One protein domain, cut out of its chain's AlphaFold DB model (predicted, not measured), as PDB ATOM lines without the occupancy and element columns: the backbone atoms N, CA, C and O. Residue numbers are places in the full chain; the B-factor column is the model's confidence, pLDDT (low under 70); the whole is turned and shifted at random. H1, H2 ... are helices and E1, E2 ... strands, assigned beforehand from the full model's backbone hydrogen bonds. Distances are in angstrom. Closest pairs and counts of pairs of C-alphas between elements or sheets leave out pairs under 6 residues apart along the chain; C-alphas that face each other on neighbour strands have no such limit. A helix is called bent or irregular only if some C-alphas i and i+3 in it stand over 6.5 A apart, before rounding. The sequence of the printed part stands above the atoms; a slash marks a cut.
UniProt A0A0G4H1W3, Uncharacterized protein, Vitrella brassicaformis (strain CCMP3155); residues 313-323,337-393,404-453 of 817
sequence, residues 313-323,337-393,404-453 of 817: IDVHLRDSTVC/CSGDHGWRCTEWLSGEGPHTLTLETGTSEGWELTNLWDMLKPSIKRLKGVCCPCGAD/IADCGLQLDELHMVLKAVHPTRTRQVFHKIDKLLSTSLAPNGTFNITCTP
ATOM      1  N   ILE A 313     -43.204  20.842  64.778       95.69
ATOM      2  CA  ILE A 313     -42.771  20.044  65.931       95.69
ATOM      3  C   ILE A 313     -41.269  20.197  66.147       95.69
ATOM      4  O   ILE A 313     -40.833  20.314  67.292       95.69
ATOM      5  N   ASP A 314     -40.486  20.183  65.069       96.62
ATOM      6  CA  ASP A 314     -39.029  20.139  65.131       96.62
ATOM      7  C   ASP A 314     -38.398  21.182  64.203       96.62
ATOM      8  O   ASP A 314     -38.766  21.328  63.034       96.62
ATOM      9  N   VAL A 315     -37.459  21.941  64.754       95.56
ATOM     10  CA  VAL A 315     -36.772  23.037  64.080       95.56
ATOM     11  C   VAL A 315     -35.281  22.888  64.312       95.56
ATOM     12  O   VAL A 315     -34.815  22.870  65.447       95.56
ATOM     13  N   HIS A 316     -34.531  22.833  63.222       94.81
ATOM     14  CA  HIS A 316     -33.081  22.744  63.210       94.81
ATOM     15  C   HIS A 316     -32.528  23.981  62.524       94.81
ATOM     16  O   HIS A 316     -32.759  24.207  61.333       94.81
ATOM     17  N   LEU A 317     -31.818  24.805  63.283       91.75
ATOM     18  CA  LEU A 317     -31.265  26.060  62.804       91.75
ATOM     19  C   LEU A 317     -29.754  25.953  62.751       91.75
ATOM     20  O   LEU A 317     -29.116  25.669  63.762       91.75
ATOM     21  N   ARG A 318     -29.176  26.226  61.587       86.94
ATOM     22  CA  ARG A 318     -27.726  26.192  61.398       86.94
ATOM     23  C   ARG A 318     -27.179  27.593  61.198       86.94
ATOM     24  O   ARG A 318     -27.644  28.320  60.316       86.94
ATOM     25  N   ASP A 319     -26.190  27.954  62.010       77.81
ATOM     26  CA  ASP A 319     -25.504  29.237  61.868       77.81
ATOM     27  C   ASP A 319     -24.494  29.207  60.705       77.81
ATOM     28  O   ASP A 319     -23.942  28.160  60.354       77.81
ATOM     29  N   SER A 320     -24.262  30.361  60.078       66.50
ATOM     30  CA  SER A 320     -23.531  30.486  58.805       66.50
ATOM     31  C   SER A 320     -22.055  30.071  58.872       66.50
ATOM     32  O   SER A 320     -21.444  29.781  57.844       66.50
ATOM     33  N   THR A 321     -21.459  30.013  60.064       59.00
ATOM     34  CA  THR A 321     -20.013  29.800  60.253       59.00
ATOM     35  C   THR A 321     -19.568  28.338  60.158       59.00
ATOM     36  O   THR A 321     -18.379  28.066  60.032       59.00
ATOM     37  N   VAL A 322     -20.494  27.371  60.153       52.81
ATOM     38  CA  VAL A 322     -20.156  25.932  60.161       52.81
ATOM     39  C   VAL A 322     -19.492  25.469  58.851       52.81
ATOM     40  O   VAL A 322     -18.868  24.413  58.817       52.81
ATOM     41  N   CYS A 323     -19.648  26.198  57.742       47.12
ATOM     42  CA  CYS A 323     -19.308  25.667  56.417       47.12
ATOM     43  C   CYS A 323     -17.890  25.969  55.912       47.12
ATOM     44  O   CYS A 323     -17.525  25.395  54.887       47.12
ATOM     45  N   CYS A 337     -26.873  34.739  61.649       61.69
ATOM     46  CA  CYS A 337     -28.288  34.506  61.953       61.69
ATOM     47  C   CYS A 337     -28.531  34.418  63.465       61.69
ATOM     48  O   CYS A 337     -29.654  34.650  63.911       61.69
ATOM     49  N   SER A 338     -27.469  34.113  64.214       57.16
ATOM     50  CA  SER A 338     -27.396  34.257  65.658       57.16
ATOM     51  C   SER A 338     -27.294  35.728  66.090       57.16
ATOM     52  O   SER A 338     -27.980  36.105  67.027       57.16
ATOM     53  N   GLY A 339     -26.524  36.585  65.415       54.81
ATOM     54  CA  GLY A 339     -26.458  38.025  65.693       54.81
ATOM     55  C   GLY A 339     -27.790  38.734  65.412       54.81
ATOM     56  O   GLY A 339     -28.548  38.304  64.549       54.81
ATOM     57  N   ASP A 340     -28.085  39.817  66.136       60.62
ATOM     58  CA  ASP A 340     -29.353  40.583  66.132       60.62
ATOM     59  C   ASP A 340     -30.551  39.942  66.898       60.62
ATOM     60  O   ASP A 340     -31.703  40.051  66.475       60.62
ATOM     61  N   HIS A 341     -30.347  39.286  68.045       59.69
ATOM     62  CA  HIS A 341     -31.461  38.771  68.877       59.69
ATOM     63  C   HIS A 341     -32.371  37.740  68.185       59.69
ATOM     64  O   HIS A 341     -33.544  37.591  68.524       59.69
ATOM     65  N   GLY A 342     -31.858  37.052  67.160       64.69
ATOM     66  CA  GLY A 342     -32.632  36.046  66.445       64.69
ATOM     67  C   GLY A 342     -33.837  36.609  65.684       64.69
ATOM     68  O   GLY A 342     -34.680  35.821  65.268       64.69
ATOM     69  N   TRP A 343     -33.927  37.927  65.432       71.75
ATOM     70  CA  TRP A 343     -35.051  38.595  64.734       71.75
ATOM     71  C   TRP A 343     -35.461  37.954  63.398       71.75
ATOM     72  O   TRP A 343     -36.588  38.108  62.919       71.75
ATOM     73  N   ARG A 344     -34.532  37.238  62.754       72.38
ATOM     74  CA  ARG A 344     -34.779  36.479  61.519       72.38
ATOM     75  C   ARG A 344     -35.659  35.250  61.747       72.38
ATOM     76  O   ARG A 344     -36.104  34.650  60.779       72.38
ATOM     77  N   CYS A 345     -35.889  34.866  62.992       79.19
ATOM     78  CA  CYS A 345     -36.620  33.674  63.393       79.19
ATOM     79  C   CYS A 345     -37.908  33.999  64.161       79.19
ATOM     80  O   CYS A 345     -38.788  33.150  64.259       79.19
ATOM     81  N   THR A 346     -38.032  35.213  64.701       76.44
ATOM     82  CA  THR A 346     -39.036  35.549  65.720       76.44
ATOM     83  C   THR A 346     -40.471  35.502  65.211       76.44
ATOM     84  O   THR A 346     -41.319  34.910  65.873       76.44
ATOM     85  N   GLU A 347     -40.771  36.061  64.031       78.81
ATOM     86  CA  GLU A 347     -42.162  36.144  63.565       78.81
ATOM     87  C   GLU A 347     -42.696  34.790  63.095       78.81
ATOM     88  O   GLU A 347     -43.827  34.442  63.413       78.81
ATOM     89  N   TRP A 348     -41.920  33.984  62.371       82.44
ATOM     90  CA  TRP A 348     -42.441  32.705  61.859       82.44
ATOM     91  C   TRP A 348     -42.424  31.582  62.908       82.44
ATOM     92  O   TRP A 348     -43.191  30.626  62.806       82.44
ATOM     93  N   LEU A 349     -41.621  31.730  63.969       85.31
ATOM     94  CA  LEU A 349     -41.735  30.917  65.182       85.31
ATOM     95  C   LEU A 349     -42.771  31.494  66.168       85.31
ATOM     96  O   LEU A 349     -42.982  30.910  67.233       85.31
ATOM     97  N   SER A 350     -43.462  32.600  65.835       74.00
ATOM     98  CA  SER A 350     -44.401  33.304  66.729       74.00
ATOM     99  C   SER A 350     -45.743  32.584  66.992       74.00
ATOM    100  O   SER A 350     -46.429  32.966  67.940       74.00
ATOM    101  N   GLY A 351     -46.050  31.480  66.299       78.38
ATOM    102  CA  GLY A 351     -47.219  30.621  66.572       78.38
ATOM    103  C   GLY A 351     -47.113  29.774  67.852       78.38
ATOM    104  O   GLY A 351     -46.396  30.132  68.786       78.38
ATOM    105  N   GLU A 352     -47.785  28.615  67.906       83.00
ATOM    106  CA  GLU A 352     -47.623  27.677  69.036       83.00
ATOM    107  C   GLU A 352     -46.150  27.316  69.253       83.00
ATOM    108  O   GLU A 352     -45.730  27.196  70.393       83.00
ATOM    109  N   GLY A 353     -45.333  27.307  68.196       80.00
ATOM    110  CA  GLY A 353     -43.887  27.104  68.270       80.00
ATOM    111  C   GLY A 353     -43.514  25.619  68.355       80.00
ATOM    112  O   GLY A 353     -44.361  24.780  68.656       80.00
ATOM    113  N   PRO A 354     -42.257  25.270  68.048       92.00
ATOM    114  CA  PRO A 354     -41.835  23.878  67.986       92.00
ATOM    115  C   PRO A 354     -41.709  23.251  69.377       92.00
ATOM    116  O   PRO A 354     -41.363  23.918  70.348       92.00
ATOM    117  N   HIS A 355     -41.876  21.931  69.458       93.56
ATOM    118  CA  HIS A 355     -41.531  21.167  70.659       93.56
ATOM    119  C   HIS A 355     -40.019  20.958  70.798       93.56
ATOM    120  O   HIS A 355     -39.511  20.856  71.915       93.56
ATOM    121  N   THR A 356     -39.298  20.859  69.679       95.50
ATOM    122  CA  THR A 356     -37.845  20.662  69.643       95.50
ATOM    123  C   THR A 356     -37.184  21.770  68.835       95.50
ATOM    124  O   THR A 356     -37.548  22.009  67.687       95.50
ATOM    125  N   LEU A 357     -36.204  22.433  69.442       94.94
ATOM    126  CA  LEU A 357     -35.343  23.416  68.803       94.94
ATOM    127  C   LEU A 357     -33.889  22.947  68.911       94.94
ATOM    128  O   LEU A 357     -33.313  22.900  70.001       94.94
ATOM    129  N   THR A 358     -33.306  22.592  67.774       94.56
ATOM    130  CA  THR A 358     -31.908  22.187  67.641       94.56
ATOM    131  C   THR A 358     -31.121  23.295  66.963       94.56
ATOM    132  O   THR A 358     -31.483  23.776  65.894       94.56
ATOM    133  N   LEU A 359     -30.032  23.706  67.595       92.25
ATOM    134  CA  LEU A 359     -29.185  24.806  67.172       92.25
ATOM    135  C   LEU A 359     -27.823  24.235  66.785       92.25
ATOM    136  O   LEU A 359     -27.039  23.816  67.631       92.25
ATOM    137  N   GLU A 360     -27.546  24.171  65.491       88.50
ATOM    138  CA  GLU A 360     -26.249  23.750  64.983       88.50
ATOM    139  C   GLU A 360     -25.295  24.948  64.981       88.50
ATOM    140  O   GLU A 360     -25.531  25.961  64.312       88.50
ATOM    141  N   THR A 361     -24.213  24.826  65.749       75.94
ATOM    142  CA  THR A 361     -23.170  25.845  65.885       75.94
ATOM    143  C   THR A 361     -21.925  25.469  65.100       75.94
ATOM    144  O   THR A 361     -21.557  24.294  65.036       75.94
ATOM    145  N   GLY A 362     -21.251  26.473  64.538       70.81
ATOM    146  CA  GLY A 362     -19.929  26.297  63.945       70.81
ATOM    147  C   GLY A 362     -18.850  26.148  65.011       70.81
ATOM    148  O   GLY A 362     -19.115  26.204  66.213       70.81
ATOM    149  N   THR A 363     -17.609  25.979  64.563       64.69
ATOM    150  CA  THR A 363     -16.446  25.851  65.451       64.69
ATOM    151  C   THR A 363     -16.117  27.149  66.193       64.69
ATOM    152  O   THR A 363     -15.585  27.080  67.294       64.69
ATOM    153  N   SER A 364     -16.439  28.323  65.637       63.25
ATOM    154  CA  SER A 364     -16.060  29.626  66.211       63.25
ATOM    155  C   SER A 364     -17.230  30.384  66.840       63.25
ATOM    156  O   SER A 364     -17.128  30.854  67.970       63.25
ATOM    157  N   GLU A 365     -18.392  30.425  66.189       68.56
ATOM    158  CA  GLU A 365     -19.552  31.230  66.603       68.56
ATOM    159  C   GLU A 365     -20.785  30.335  66.744       68.56
ATOM    160  O   GLU A 365     -20.961  29.364  66.006       68.56
ATOM    161  N   GLY A 366     -21.565  30.561  67.798       71.00
ATOM    162  CA  GLY A 366     -22.678  29.690  68.158       71.00
ATOM    163  C   GLY A 366     -23.898  30.487  68.576       71.00
ATOM    164  O   GLY A 366     -23.818  31.689  68.802       71.00
ATOM    165  N   TRP A 367     -25.029  29.799  68.704       82.19
ATOM    166  CA  TRP A 367     -26.289  30.391  69.126       82.19
ATOM    167  C   TRP A 367     -26.223  30.776  70.600       82.19
ATOM    168  O   TRP A 367     -26.464  29.950  71.483       82.19
ATOM    169  N   GLU A 368     -25.846  32.022  70.858       80.88
ATOM    170  CA  GLU A 368     -25.816  32.562  72.210       80.88
ATOM    171  C   GLU A 368     -27.223  32.635  72.786       80.88
ATOM    172  O   GLU A 368     -28.170  33.023  72.104       80.88
ATOM    173  N   LEU A 369     -27.371  32.303  74.067       76.12
ATOM    174  CA  LEU A 369     -28.686  32.305  74.702       76.12
ATOM    175  C   LEU A 369     -29.364  33.688  74.688       76.12
ATOM    176  O   LEU A 369     -30.582  33.772  74.559       76.12
ATOM    177  N   THR A 370     -28.578  34.764  74.752       74.44
ATOM    178  CA  THR A 370     -29.031  36.160  74.583       74.44
ATOM    179  C   THR A 370     -29.727  36.400  73.251       74.44
ATOM    180  O   THR A 370     -30.639  37.220  73.173       74.44
ATOM    181  N   ASN A 371     -29.325  35.666  72.217       76.31
ATOM    182  CA  ASN A 371     -29.877  35.792  70.880       76.31
ATOM    183  C   ASN A 371     -31.120  34.932  70.654       76.31
ATOM    184  O   ASN A 371     -31.804  35.088  69.648       76.31
ATOM    185  N   LEU A 372     -31.418  34.021  71.579       82.25
ATOM    186  CA  LEU A 372     -32.563  33.125  71.479       82.25
ATOM    187  C   LEU A 372     -33.810  33.684  72.157       82.25
ATOM    188  O   LEU A 372     -34.879  33.116  71.977       82.25
ATOM    189  N   TRP A 373     -33.688  34.772  72.922       78.88
ATOM    190  CA  TRP A 373     -34.749  35.310  73.774       78.88
ATOM    191  C   TRP A 373     -36.118  35.373  73.084       78.88
ATOM    192  O   TRP A 373     -37.073  34.752  73.543       78.88
ATOM    193  N   ASP A 374     -36.184  36.034  71.929       79.50
ATOM    194  CA  ASP A 374     -37.435  36.239  71.198       79.50
ATOM    195  C   ASP A 374     -37.964  34.961  70.510       79.50
ATOM    196  O   ASP A 374     -39.088  34.928  70.007       79.50
ATOM    197  N   MET A 375     -37.160  33.897  70.466       83.00
ATOM    198  CA  MET A 375     -37.532  32.594  69.912       83.00
ATOM    199  C   MET A 375     -38.000  31.608  70.987       83.00
ATOM    200  O   MET A 375     -38.650  30.612  70.661       83.00
ATOM    201  N   LEU A 376     -37.645  31.845  72.252       86.00
ATOM    202  CA  LEU A 376     -37.922  30.933  73.352       86.00
ATOM    203  C   LEU A 376     -39.372  31.051  73.815       86.00
ATOM    204  O   LEU A 376     -39.861  32.125  74.160       86.00
ATOM    205  N   LYS A 377     -40.066  29.910  73.836       85.81
ATOM    206  CA  LYS A 377     -41.506  29.831  74.096       85.81
ATOM    207  C   LYS A 377     -41.873  28.650  74.980       85.81
ATOM    208  O   LYS A 377     -41.231  27.609  74.847       85.81
ATOM    209  N   PRO A 378     -42.959  28.735  75.775       86.88
ATOM    210  CA  PRO A 378     -43.403  27.648  76.658       86.88
ATOM    211  C   PRO A 378     -43.634  26.287  75.976       86.88
ATOM    212  O   PRO A 378     -43.602  25.240  76.633       86.88
ATOM    213  N   SER A 379     -43.901  26.290  74.667       88.94
ATOM    214  CA  SER A 379     -44.087  25.090  73.844       88.94
ATOM    215  C   SER A 379     -42.805  24.302  73.598       88.94
ATOM    216  O   SER A 379     -42.875  23.089  73.398       88.94
ATOM    217  N   ILE A 380     -41.642  24.954  73.657       93.38
ATOM    218  CA  ILE A 380     -40.356  24.292  73.484       93.38
ATOM    219  C   ILE A 380     -40.126  23.382  74.687       93.38
ATOM    220  O   ILE A 380     -40.022  23.833  75.827       93.38
ATOM    221  N   LYS A 381     -40.036  22.081  74.416       95.62
ATOM    222  CA  LYS A 381     -39.720  21.037  75.397       95.62
ATOM    223  C   LYS A 381     -38.270  20.598  75.321       95.62
ATOM    224  O   LYS A 381     -37.715  20.148  76.316       95.62
ATOM    225  N   ARG A 382     -37.632  20.716  74.160       96.69
ATOM    226  CA  ARG A 382     -36.253  20.266  73.950       96.69
ATOM    227  C   ARG A 382     -35.463  21.368  73.274       96.69
ATOM    228  O   ARG A 382     -35.810  21.776  72.170       96.69
ATOM    229  N   LEU A 383     -34.400  21.824  73.923       95.56
ATOM    230  CA  LEU A 383     -33.525  22.875  73.422       95.56
ATOM    231  C   LEU A 383     -32.092  22.348  73.355       95.56
ATOM    232  O   LEU A 383     -31.519  21.967  74.377       95.56
ATOM    233  N   LYS A 384     -31.509  22.299  72.157       95.69
ATOM    234  CA  LYS A 384     -30.185  21.704  71.937       95.69
ATOM    235  C   LYS A 384     -29.234  22.657  71.247       95.69
ATOM    236  O   LYS A 384     -29.644  23.358  70.338       95.69
ATOM    237  N   GLY A 385     -27.958  22.593  71.626       91.56
ATOM    238  CA  GLY A 385     -26.884  23.312  70.939       91.56
ATOM    239  C   GLY A 385     -26.772  24.785  71.334       91.56
ATOM    240  O   GLY A 385     -26.182  25.581  70.612       91.56
ATOM    241  N   VAL A 386     -27.336  25.156  72.486       91.19
ATOM    242  CA  VAL A 386     -27.216  26.514  73.028       91.19
ATOM    243  C   VAL A 386     -25.765  26.762  73.398       91.19
ATOM    244  O   VAL A 386     -25.214  26.060  74.246       91.19
ATOM    245  N   CYS A 387     -25.160  27.776  72.799       88.94
ATOM    246  CA  CYS A 387     -23.819  28.200  73.146       88.94
ATOM    247  C   CYS A 387     -23.886  29.153  74.342       88.94
ATOM    248  O   CYS A 387     -24.637  30.130  74.326       88.94
ATOM    249  N   CYS A 388     -23.078  28.910  75.372       82.38
ATOM    250  CA  CYS A 388     -22.835  29.943  76.373       82.38
ATOM    251  C   CYS A 388     -21.664  30.810  75.893       82.38
ATOM    252  O   CYS A 388     -20.573  30.267  75.698       82.38
ATOM    253  N   PRO A 389     -21.851  32.120  75.648       70.69
ATOM    254  CA  PRO A 389     -20.750  32.976  75.242       70.69
ATOM    255  C   PRO A 389     -19.781  33.169  76.398       70.69
ATOM    256  O   PRO A 389     -20.180  33.446  77.531       70.69
ATOM    257  N   CYS A 390     -18.500  33.006  76.088       64.62
ATOM    258  CA  CYS A 390     -17.427  33.081  77.072       64.62
ATOM    259  C   CYS A 390     -16.254  33.964  76.601       64.62
ATOM    260  O   CYS A 390     -15.241  34.069  77.294       64.62
ATOM    261  N   GLY A 391     -16.420  34.624  75.444       61.22
ATOM    262  CA  GLY A 391     -15.399  35.428  74.776       61.22
ATOM    263  C   GLY A 391     -14.926  36.626  75.599       61.22
ATOM    264  O   GLY A 391     -15.677  37.193  76.399       61.22
ATOM    265  N   ALA A 392     -13.655  36.978  75.402       55.16
ATOM    266  CA  ALA A 392     -12.910  37.948  76.199       55.16
ATOM    267  C   ALA A 392     -13.155  39.417  75.801       55.16
ATOM    268  O   ALA A 392     -13.042  40.287  76.664       55.16
ATOM    269  N   ASP A 393     -13.553  39.696  74.553       58.59
ATOM    270  CA  ASP A 393     -13.187  40.983  73.944       58.59
ATOM    271  C   ASP A 393     -14.279  42.044  73.766       58.59
ATOM    272  O   ASP A 393     -13.932  43.189  73.492       58.59
ATOM    273  N   ILE A 404     -35.310  35.148  81.836       66.94
ATOM    274  CA  ILE A 404     -35.792  33.874  81.237       66.94
ATOM    275  C   ILE A 404     -36.930  33.242  82.038       66.94
ATOM    276  O   ILE A 404     -37.778  32.557  81.470       66.94
ATOM    277  N   ALA A 405     -37.015  33.561  83.328       65.69
ATOM    278  CA  ALA A 405     -38.184  33.279  84.151       65.69
ATOM    279  C   ALA A 405     -39.518  33.723  83.499       65.69
ATOM    280  O   ALA A 405     -40.511  33.009  83.604       65.69
ATOM    281  N   ASP A 406     -39.525  34.839  82.771       76.06
ATOM    282  CA  ASP A 406     -40.685  35.419  82.095       76.06
ATOM    283  C   ASP A 406     -41.121  34.608  80.865       76.06
ATOM    284  O   ASP A 406     -42.284  34.670  80.471       76.06
ATOM    285  N   CYS A 407     -40.232  33.800  80.269       79.88
ATOM    286  CA  CYS A 407     -40.583  32.963  79.118       79.88
ATOM    287  C   CYS A 407     -41.442  31.748  79.500       79.88
ATOM    288  O   CYS A 407     -41.959  31.081  78.606       79.88
ATOM    289  N   GLY A 408     -41.566  31.412  80.794       87.62
ATOM    290  CA  GLY A 408     -42.363  30.270  81.259       87.62
ATOM    291  C   GLY A 408     -41.918  28.919  80.680       87.62
ATOM    292  O   GLY A 408     -42.745  28.025  80.490       87.62
ATOM    293  N   LEU A 409     -40.631  28.780  80.347       91.25
ATOM    294  CA  LEU A 409     -40.078  27.560  79.766       91.25
ATOM    295  C   LEU A 409     -40.163  26.383  80.743       91.25
ATOM    296  O   LEU A 409     -39.888  26.516  81.931       91.25
ATOM    297  N   GLN A 410     -40.499  25.208  80.212       94.06
ATOM    298  CA  GLN A 410     -40.438  23.933  80.928       94.06
ATOM    299  C   GLN A 410     -39.807  22.882  80.014       94.06
ATOM    300  O   GLN A 410     -40.504  22.121  79.342       94.06
ATOM    301  N   LEU A 411     -38.477  22.909  79.958       95.94
ATOM    302  CA  LEU A 411     -37.641  22.063  79.120       95.94
ATOM    303  C   LEU A 411     -37.497  20.668  79.739       95.94
ATOM    304  O   LEU A 411     -36.996  20.515  80.853       95.94
ATOM    305  N   ASP A 412     -37.868  19.643  78.983       97.44
ATOM    306  CA  ASP A 412     -37.596  18.234  79.278       97.44
ATOM    307  C   ASP A 412     -36.143  17.856  78.938       97.44
ATOM    308  O   ASP A 412     -35.567  16.934  79.518       97.44
ATOM    309  N   GLU A 413     -35.523  18.568  77.995       97.56
ATOM    310  CA  GLU A 413     -34.123  18.376  77.616       97.56
ATOM    311  C   GLU A 413     -33.463  19.713  77.282       97.56
ATOM    312  O   GLU A 413     -33.929  20.449  76.410       97.56
ATOM    313  N   LEU A 414     -32.340  19.990  77.940       96.31
ATOM    314  CA  LEU A 414     -31.449  21.097  77.626       96.31
ATOM    315  C   LEU A 414     -30.057  20.547  77.310       96.31
ATOM    316  O   LEU A 414     -29.427  19.899  78.148       96.31
ATOM    317  N   HIS A 415     -29.561  20.836  76.113       96.25
ATOM    318  CA  HIS A 415     -28.190  20.542  75.715       96.25
ATOM    319  C   HIS A 415     -27.429  21.838  75.429       96.25
ATOM    320  O   HIS A 415     -27.782  22.580  74.508       96.25
ATOM    321  N   MET A 416     -26.381  22.086  76.215       94.19
ATOM    322  CA  MET A 416     -25.530  23.272  76.112       94.19
ATOM    323  C   MET A 416     -24.144  22.926  75.572       94.19
ATOM    324  O   MET A 416     -23.580  21.891  75.919       94.19
ATOM    325  N   VAL A 417     -23.593  23.833  74.768       92.69
ATOM    326  CA  VAL A 417     -22.216  23.810  74.271       92.69
ATOM    327  C   VAL A 417     -21.424  24.883  75.023       92.69
ATOM    328  O   VAL A 417     -21.756  26.069  74.957       92.69
ATOM    329  N   LEU A 418     -20.392  24.475  75.760       91.69
ATOM    330  CA  LEU A 418     -19.479  25.375  76.465       91.69
ATOM    331  C   LEU A 418     -18.220  25.604  75.628       91.69
ATOM    332  O   LEU A 418     -17.581  24.642  75.201       91.69
ATOM    333  N   LYS A 419     -17.884  26.879  75.425       89.19
ATOM    334  CA  LYS A 419     -16.661  27.345  74.756       89.19
ATOM    335  C   LYS A 419     -15.633  27.818  75.769       89.19
ATOM    336  O   LYS A 419     -16.030  28.087  76.898       89.19
ATOM    337  N   ALA A 420     -14.366  27.962  75.366       86.75
ATOM    338  CA  ALA A 420     -13.309  28.470  76.241       86.75
ATOM    339  C   ALA A 420     -13.752  29.726  77.005       86.75
ATOM    340  O   ALA A 420     -14.096  30.751  76.410       86.75
ATOM    341  N   VAL A 421     -13.757  29.622  78.337       81.62
ATOM    342  CA  VAL A 421     -14.103  30.715  79.246       81.62
ATOM    343  C   VAL A 421     -12.842  31.355  79.777       81.62
ATOM    344  O   VAL A 421     -11.951  30.673  80.276       81.62
ATOM    345  N   HIS A 422     -12.793  32.684  79.723       83.56
ATOM    346  CA  HIS A 422     -11.784  33.416  80.470       83.56
ATOM    347  C   HIS A 422     -12.007  33.202  81.983       83.56
ATOM    348  O   HIS A 422     -13.121  33.471  82.443       83.56
ATOM    349  N   PRO A 423     -10.986  32.821  82.777       81.62
ATOM    350  CA  PRO A 423     -11.123  32.486  84.204       81.62
ATOM    351  C   PRO A 423     -11.961  33.484  85.025       81.62
ATOM    352  O   PRO A 423     -12.875  33.147  85.776       81.62
ATOM    353  N   THR A 424     -11.755  34.780  84.786       83.62
ATOM    354  CA  THR A 424     -12.482  35.855  85.487       83.62
ATOM    355  C   THR A 424     -14.000  35.871  85.248       83.62
ATOM    356  O   THR A 424     -14.733  36.495  86.017       83.62
ATOM    357  N   ARG A 425     -14.497  35.203  84.201       85.44
ATOM    358  CA  ARG A 425     -15.923  35.138  83.833       85.44
ATOM    359  C   ARG A 425     -16.572  33.796  84.166       85.44
ATOM    360  O   ARG A 425     -17.802  33.711  84.131       85.44
ATOM    361  N   THR A 426     -15.791  32.787  84.552       88.19
ATOM    362  CA  THR A 426     -16.249  31.433  84.893       88.19
ATOM    363  C   THR A 426     -17.454  31.458  85.836       88.19
ATOM    364  O   THR A 426     -18.517  30.916  85.528       88.19
ATOM    365  N   ARG A 427     -17.347  32.189  86.952       90.62
ATOM    366  CA  ARG A 427     -18.421  32.313  87.951       90.62
ATOM    367  C   ARG A 427     -19.725  32.872  87.371       90.62
ATOM    368  O   ARG A 427     -20.802  32.375  87.691       90.62
ATOM    369  N   GLN A 428     -19.641  33.898  86.524       88.19
ATOM    370  CA  GLN A 428     -20.821  34.533  85.927       88.19
ATOM    371  C   GLN A 428     -21.519  33.593  84.941       88.19
ATOM    372  O   GLN A 428     -22.747  33.536  84.909       88.19
ATOM    373  N   VAL A 429     -20.737  32.835  84.167       87.94
ATOM    374  CA  VAL A 429     -21.246  31.824  83.237       87.94
ATOM    375  C   VAL A 429     -22.014  30.739  83.991       87.94
ATOM    376  O   VAL A 429     -23.184  30.510  83.691       87.94
ATOM    377  N   PHE A 430     -21.425  30.134  85.027       91.69
ATOM    378  CA  PHE A 430     -22.115  29.101  85.811       91.69
ATOM    379  C   PHE A 430     -23.339  29.631  86.552       91.69
ATOM    380  O   PHE A 430     -24.352  28.939  86.602       91.69
ATOM    381  N   HIS A 431     -23.302  30.872  87.042       91.31
ATOM    382  CA  HIS A 431     -24.482  31.500  87.631       91.31
ATOM    383  C   HIS A 431     -25.631  31.644  86.623       91.31
ATOM    384  O   HIS A 431     -26.776  31.329  86.943       91.31
ATOM    385  N   LYS A 432     -25.336  32.063  85.385       88.06
ATOM    386  CA  LYS A 432     -26.338  32.153  84.312       88.06
ATOM    387  C   LYS A 432     -26.908  30.785  83.945       88.06
ATOM    388  O   LYS A 432     -28.118  30.668  83.766       88.06
ATOM    389  N   ILE A 433     -26.061  29.756  83.869       91.75
ATOM    390  CA  ILE A 433     -26.501  28.382  83.599       91.75
ATOM    391  C   ILE A 433     -27.387  27.876  84.740       91.75
ATOM    392  O   ILE A 433     -28.467  27.364  84.483       91.75
ATOM    393  N   ASP A 434     -26.997  28.065  85.998       93.25
ATOM    394  CA  ASP A 434     -27.797  27.659  87.158       93.25
ATOM    395  C   ASP A 434     -29.149  28.388  87.210       93.25
ATOM    396  O   ASP A 434     -30.190  27.766  87.440       93.25
ATOM    397  N   LYS A 435     -29.175  29.691  86.895       90.75
ATOM    398  CA  LYS A 435     -30.420  30.460  86.750       90.75
ATOM    399  C   LYS A 435     -31.297  29.889  85.631       90.75
ATOM    400  O   LYS A 435     -32.494  29.701  85.831       90.75
ATOM    401  N   LEU A 436     -30.723  29.568  84.472       90.19
ATOM    402  CA  LEU A 436     -31.445  28.928  83.369       90.19
ATOM    403  C   LEU A 436     -32.018  27.569  83.793       90.19
ATOM    404  O   LEU A 436     -33.196  27.306  83.579       90.19
ATOM    405  N   LEU A 437     -31.211  26.722  84.432       93.00
ATOM    406  CA  LEU A 437     -31.628  25.394  84.881       93.00
ATOM    407  C   LEU A 437     -32.751  25.470  85.913       93.00
ATOM    408  O   LEU A 437     -33.737  24.753  85.796       93.00
ATOM    409  N   SER A 438     -32.626  26.353  86.900       92.88
ATOM    410  CA  SER A 438     -33.626  26.507  87.963       92.88
ATOM    411  C   SER A 438     -34.944  27.118  87.486       92.88
ATOM    412  O   SER A 438     -35.983  26.829  88.075       92.88
ATOM    413  N   THR A 439     -34.920  27.942  86.435       91.50
ATOM    414  CA  THR A 439     -36.121  28.616  85.910       91.50
ATOM    415  C   THR A 439     -36.785  27.868  84.763       91.50
ATOM    416  O   THR A 439     -38.003  27.926  84.638       91.50
ATOM    417  N   SER A 440     -36.001  27.194  83.919       92.81
ATOM    418  CA  SER A 440     -36.464  26.702  82.616       92.81
ATOM    419  C   SER A 440     -36.453  25.188  82.482       92.81
ATOM    420  O   SER A 440     -37.115  24.671  81.588       92.81
ATOM    421  N   LEU A 441     -35.697  24.456  83.306       96.06
ATOM    422  CA  LEU A 441     -35.663  22.997  83.232       96.06
ATOM    423  C   LEU A 441     -36.825  22.410  84.041       96.06
ATOM    424  O   LEU A 441     -37.037  22.765  85.200       96.06
ATOM    425  N   ALA A 442     -37.571  21.484  83.443       95.88
ATOM    426  CA  ALA A 442     -38.603  20.744  84.151       95.88
ATOM    427  C   ALA A 442     -37.989  19.936  85.321       95.88
ATOM    428  O   ALA A 442     -36.823  19.542  85.247       95.88
ATOM    429  N   PRO A 443     -38.750  19.597  86.382       94.44
ATOM    430  CA  PRO A 443     -38.221  18.861  87.540       94.44
ATOM    431  C   PRO A 443     -37.549  17.517  87.210       94.44
ATOM    432  O   PRO A 443     -36.630  17.098  87.909       94.44
ATOM    433  N   ASN A 444     -37.994  16.855  86.137       95.50
ATOM    434  CA  ASN A 444     -37.414  15.608  85.618       95.50
ATOM    435  C   ASN A 444     -36.629  15.827  84.314       95.50
ATOM    436  O   ASN A 444     -36.336  14.871  83.596       95.50
ATOM    437  N   GLY A 445     -36.345  17.087  83.987       96.31
ATOM    438  CA  GLY A 445     -35.645  17.466  82.779       96.31
ATOM    439  C   GLY A 445     -34.203  16.974  82.793       96.31
ATOM    440  O   GLY A 445     -33.544  16.851  83.830       96.31
ATOM    441  N   THR A 446     -33.704  16.679  81.603       97.12
ATOM    442  CA  THR A 446     -32.335  16.226  81.384       97.12
ATOM    443  C   THR A 446     -31.463  17.397  80.964       97.12
ATOM    444  O   THR A 446     -31.837  18.200  80.113       97.12
ATOM    445  N   PHE A 447     -30.285  17.498  81.573       96.44
ATOM    446  CA  PHE A 447     -29.305  18.527  81.256       96.44
ATOM    447  C   PHE A 447     -28.005  17.877  80.802       96.44
ATOM    448  O   PHE A 447     -27.411  17.096  81.548       96.44
ATOM    449  N   ASN A 448     -27.580  18.223  79.591       96.69
ATOM    450  CA  ASN A 448     -26.386  17.702  78.943       96.69
ATOM    451  C   ASN A 448     -25.448  18.852  78.570       96.69
ATOM    452  O   ASN A 448     -25.892  19.917  78.138       96.69
ATOM    453  N   ILE A 449     -24.146  18.610  78.709       95.88
ATOM    454  CA  ILE A 449     -23.088  19.552  78.347       95.88
ATOM    455  C   ILE A 449     -22.203  18.886  77.301       95.88
ATOM    456  O   ILE A 449     -21.800  17.736  77.471       95.88
ATOM    457  N   THR A 450     -21.873  19.628  76.254       94.69
ATOM    458  CA  THR A 450     -20.718  19.364  75.399       94.69
ATOM    459  C   THR A 450     -19.737  20.518  75.527       94.69
ATOM    460  O   THR A 450     -20.125  21.664  75.744       94.69
ATOM    461  N   CYS A 451     -18.452  20.209  75.434       93.44
ATOM    462  CA  CYS A 451     -17.382  21.191  75.489       93.44
ATOM    463  C   CYS A 451     -16.696  21.240  74.133       93.44
ATOM    464  O   CYS A 451     -16.482  20.197  73.510       93.44
ATOM    465  N   THR A 452     -16.349  22.438  73.679       90.94
ATOM    466  CA  THR A 452     -15.449  22.574  72.539       90.94
ATOM    467  C   THR A 452     -14.028  22.142  72.932       90.94
ATOM    468  O   THR A 452     -13.701  22.138  74.123       90.94
ATOM    469  N   PRO A 453     -13.171  21.757  71.967       90.06
ATOM    470  CA  PRO A 453     -11.829  21.250  72.272       90.06
ATOM    471  C   PRO A 453     -10.922  22.238  73.020       90.06
ATOM    472  O   PRO A 453     -10.030  21.831  73.756       90.06
TER     473      PRO A 453
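What this domain is: This is residues 313 to 323, 337 to 393 and 404 to 453 of the 817 residues of an uncharacterized protein of Vitrella brassicaformis (strain CCMP3155) (UniProt A0A0G4H1W3). A single sheet of five parallel strands makes a wall, with its E4 and E5 side curled round the long helix H5 and the small irregular helix H3 over the same face. The short helices H2 and H4 sit beyond these, H2 beside H3 and H4 at the last turns of H5, while H1 lies off the sheet, just after E1. The 118 printed residues hold five named helices and five named strands in the order E1 H1 H2 E2 H3 E3 H4 E4 H5 E5, and the sheet's order is E1 E2 E3 E4 E5. The class is mixed, helices and strands; the whole is compact, with a radius of gyration of the C-alphas of 13.6 A, and spans 39 by 35 by 21 A.

Where its parts are: The strands are E1, residues 314 to 318, beginning at C-alpha 314 (-39.029, 20.139, 65.131); E2, residues 356 to 360; E3, residues 382 to 388, 16.7 A long; E4, residues 411 to 418, 18.7 A; and E5, residues 441 to 451, 19.9 A, ending at C-alpha 451 (-17.382, 21.191, 75.489). E5 bends by 123 degrees at residue 444. The helices are H1, residues 320 to 323; H2, residues 343 to 346; H3, residues 369 to 375; H4, residues 404 to 407; and H5, residues 423 to 440, 26.0 A long from C-alpha 423 (-11.123, 32.486, 84.204). H3 and H5 are irregular, with C-alphas 371 and 374 7.6 A apart and C-alphas 424 and 427 7.3 A apart; H1 is only just irregular, with C-alphas 320 and 323 6.8 A apart.

How they stand to each other: The sheet is twisted, with E1 and E5 as edge strands. Pairs within hydrogen-bond range include N 317 and O 358 at 2.8 A for E1 and E2, N 359 and O 384 at 2.8 A for E2 and E3, N 417 and O 386 at 2.8 A for E3 and E4, and N 448 and O 414 at 2.9 A for E4 and E5. H3 and H5 are on one face of the sheet, making two layers, helices over one side of a sheet. E2, H3, E3 and E4, H5, E5 are strand-helix-strand units, parallel neighbours joined through a helix, each with a right-handed crossover. H3 has a height over the sheet of 8.9 A and lies over none of its strands; its closest C-alphas to E3 are those of Leu 369 and Val 386, 6.2 A apart. The sheet curls round H5, whose closest C-alphas to E4 are those of Ser 440 and Leu 411, 5.9 A apart. H2 touches H3, closest at the C-alphas of Thr 346 and Met 375, 5.3 A. H4 touches H5 at its residues 436 to 440 alone, closest at the C-alphas of Ala 405 and Thr 439, 5.4 A. H1, H2 and H4 are not on the sheet, and H3 and H5 are apart. O i to N i+4 pairs are within range in 12 of 14 cases in H5 and 0 of 3 in H3, where 2 of 4 O i to N i+3 pairs are; H1, H2 and H4 are too short for an i+4 pair.

The domain as a whole: The C-alphas farthest apart are those of Gly 351 and Pro 423, 40.2 A. Residues 324 to 336 and 394 to 403 are not printed, with gaps of 13.8 A between C-alphas 323 and 337 and 24.8 A between C-alphas 393 and 404. Of the links printed whole, none is long. The mean pLDDT of the printed part is 83.6; it is under 70 at residues 320 to 323, 337 to 342, 363 to 365, 390 to 393 and 404 to 405.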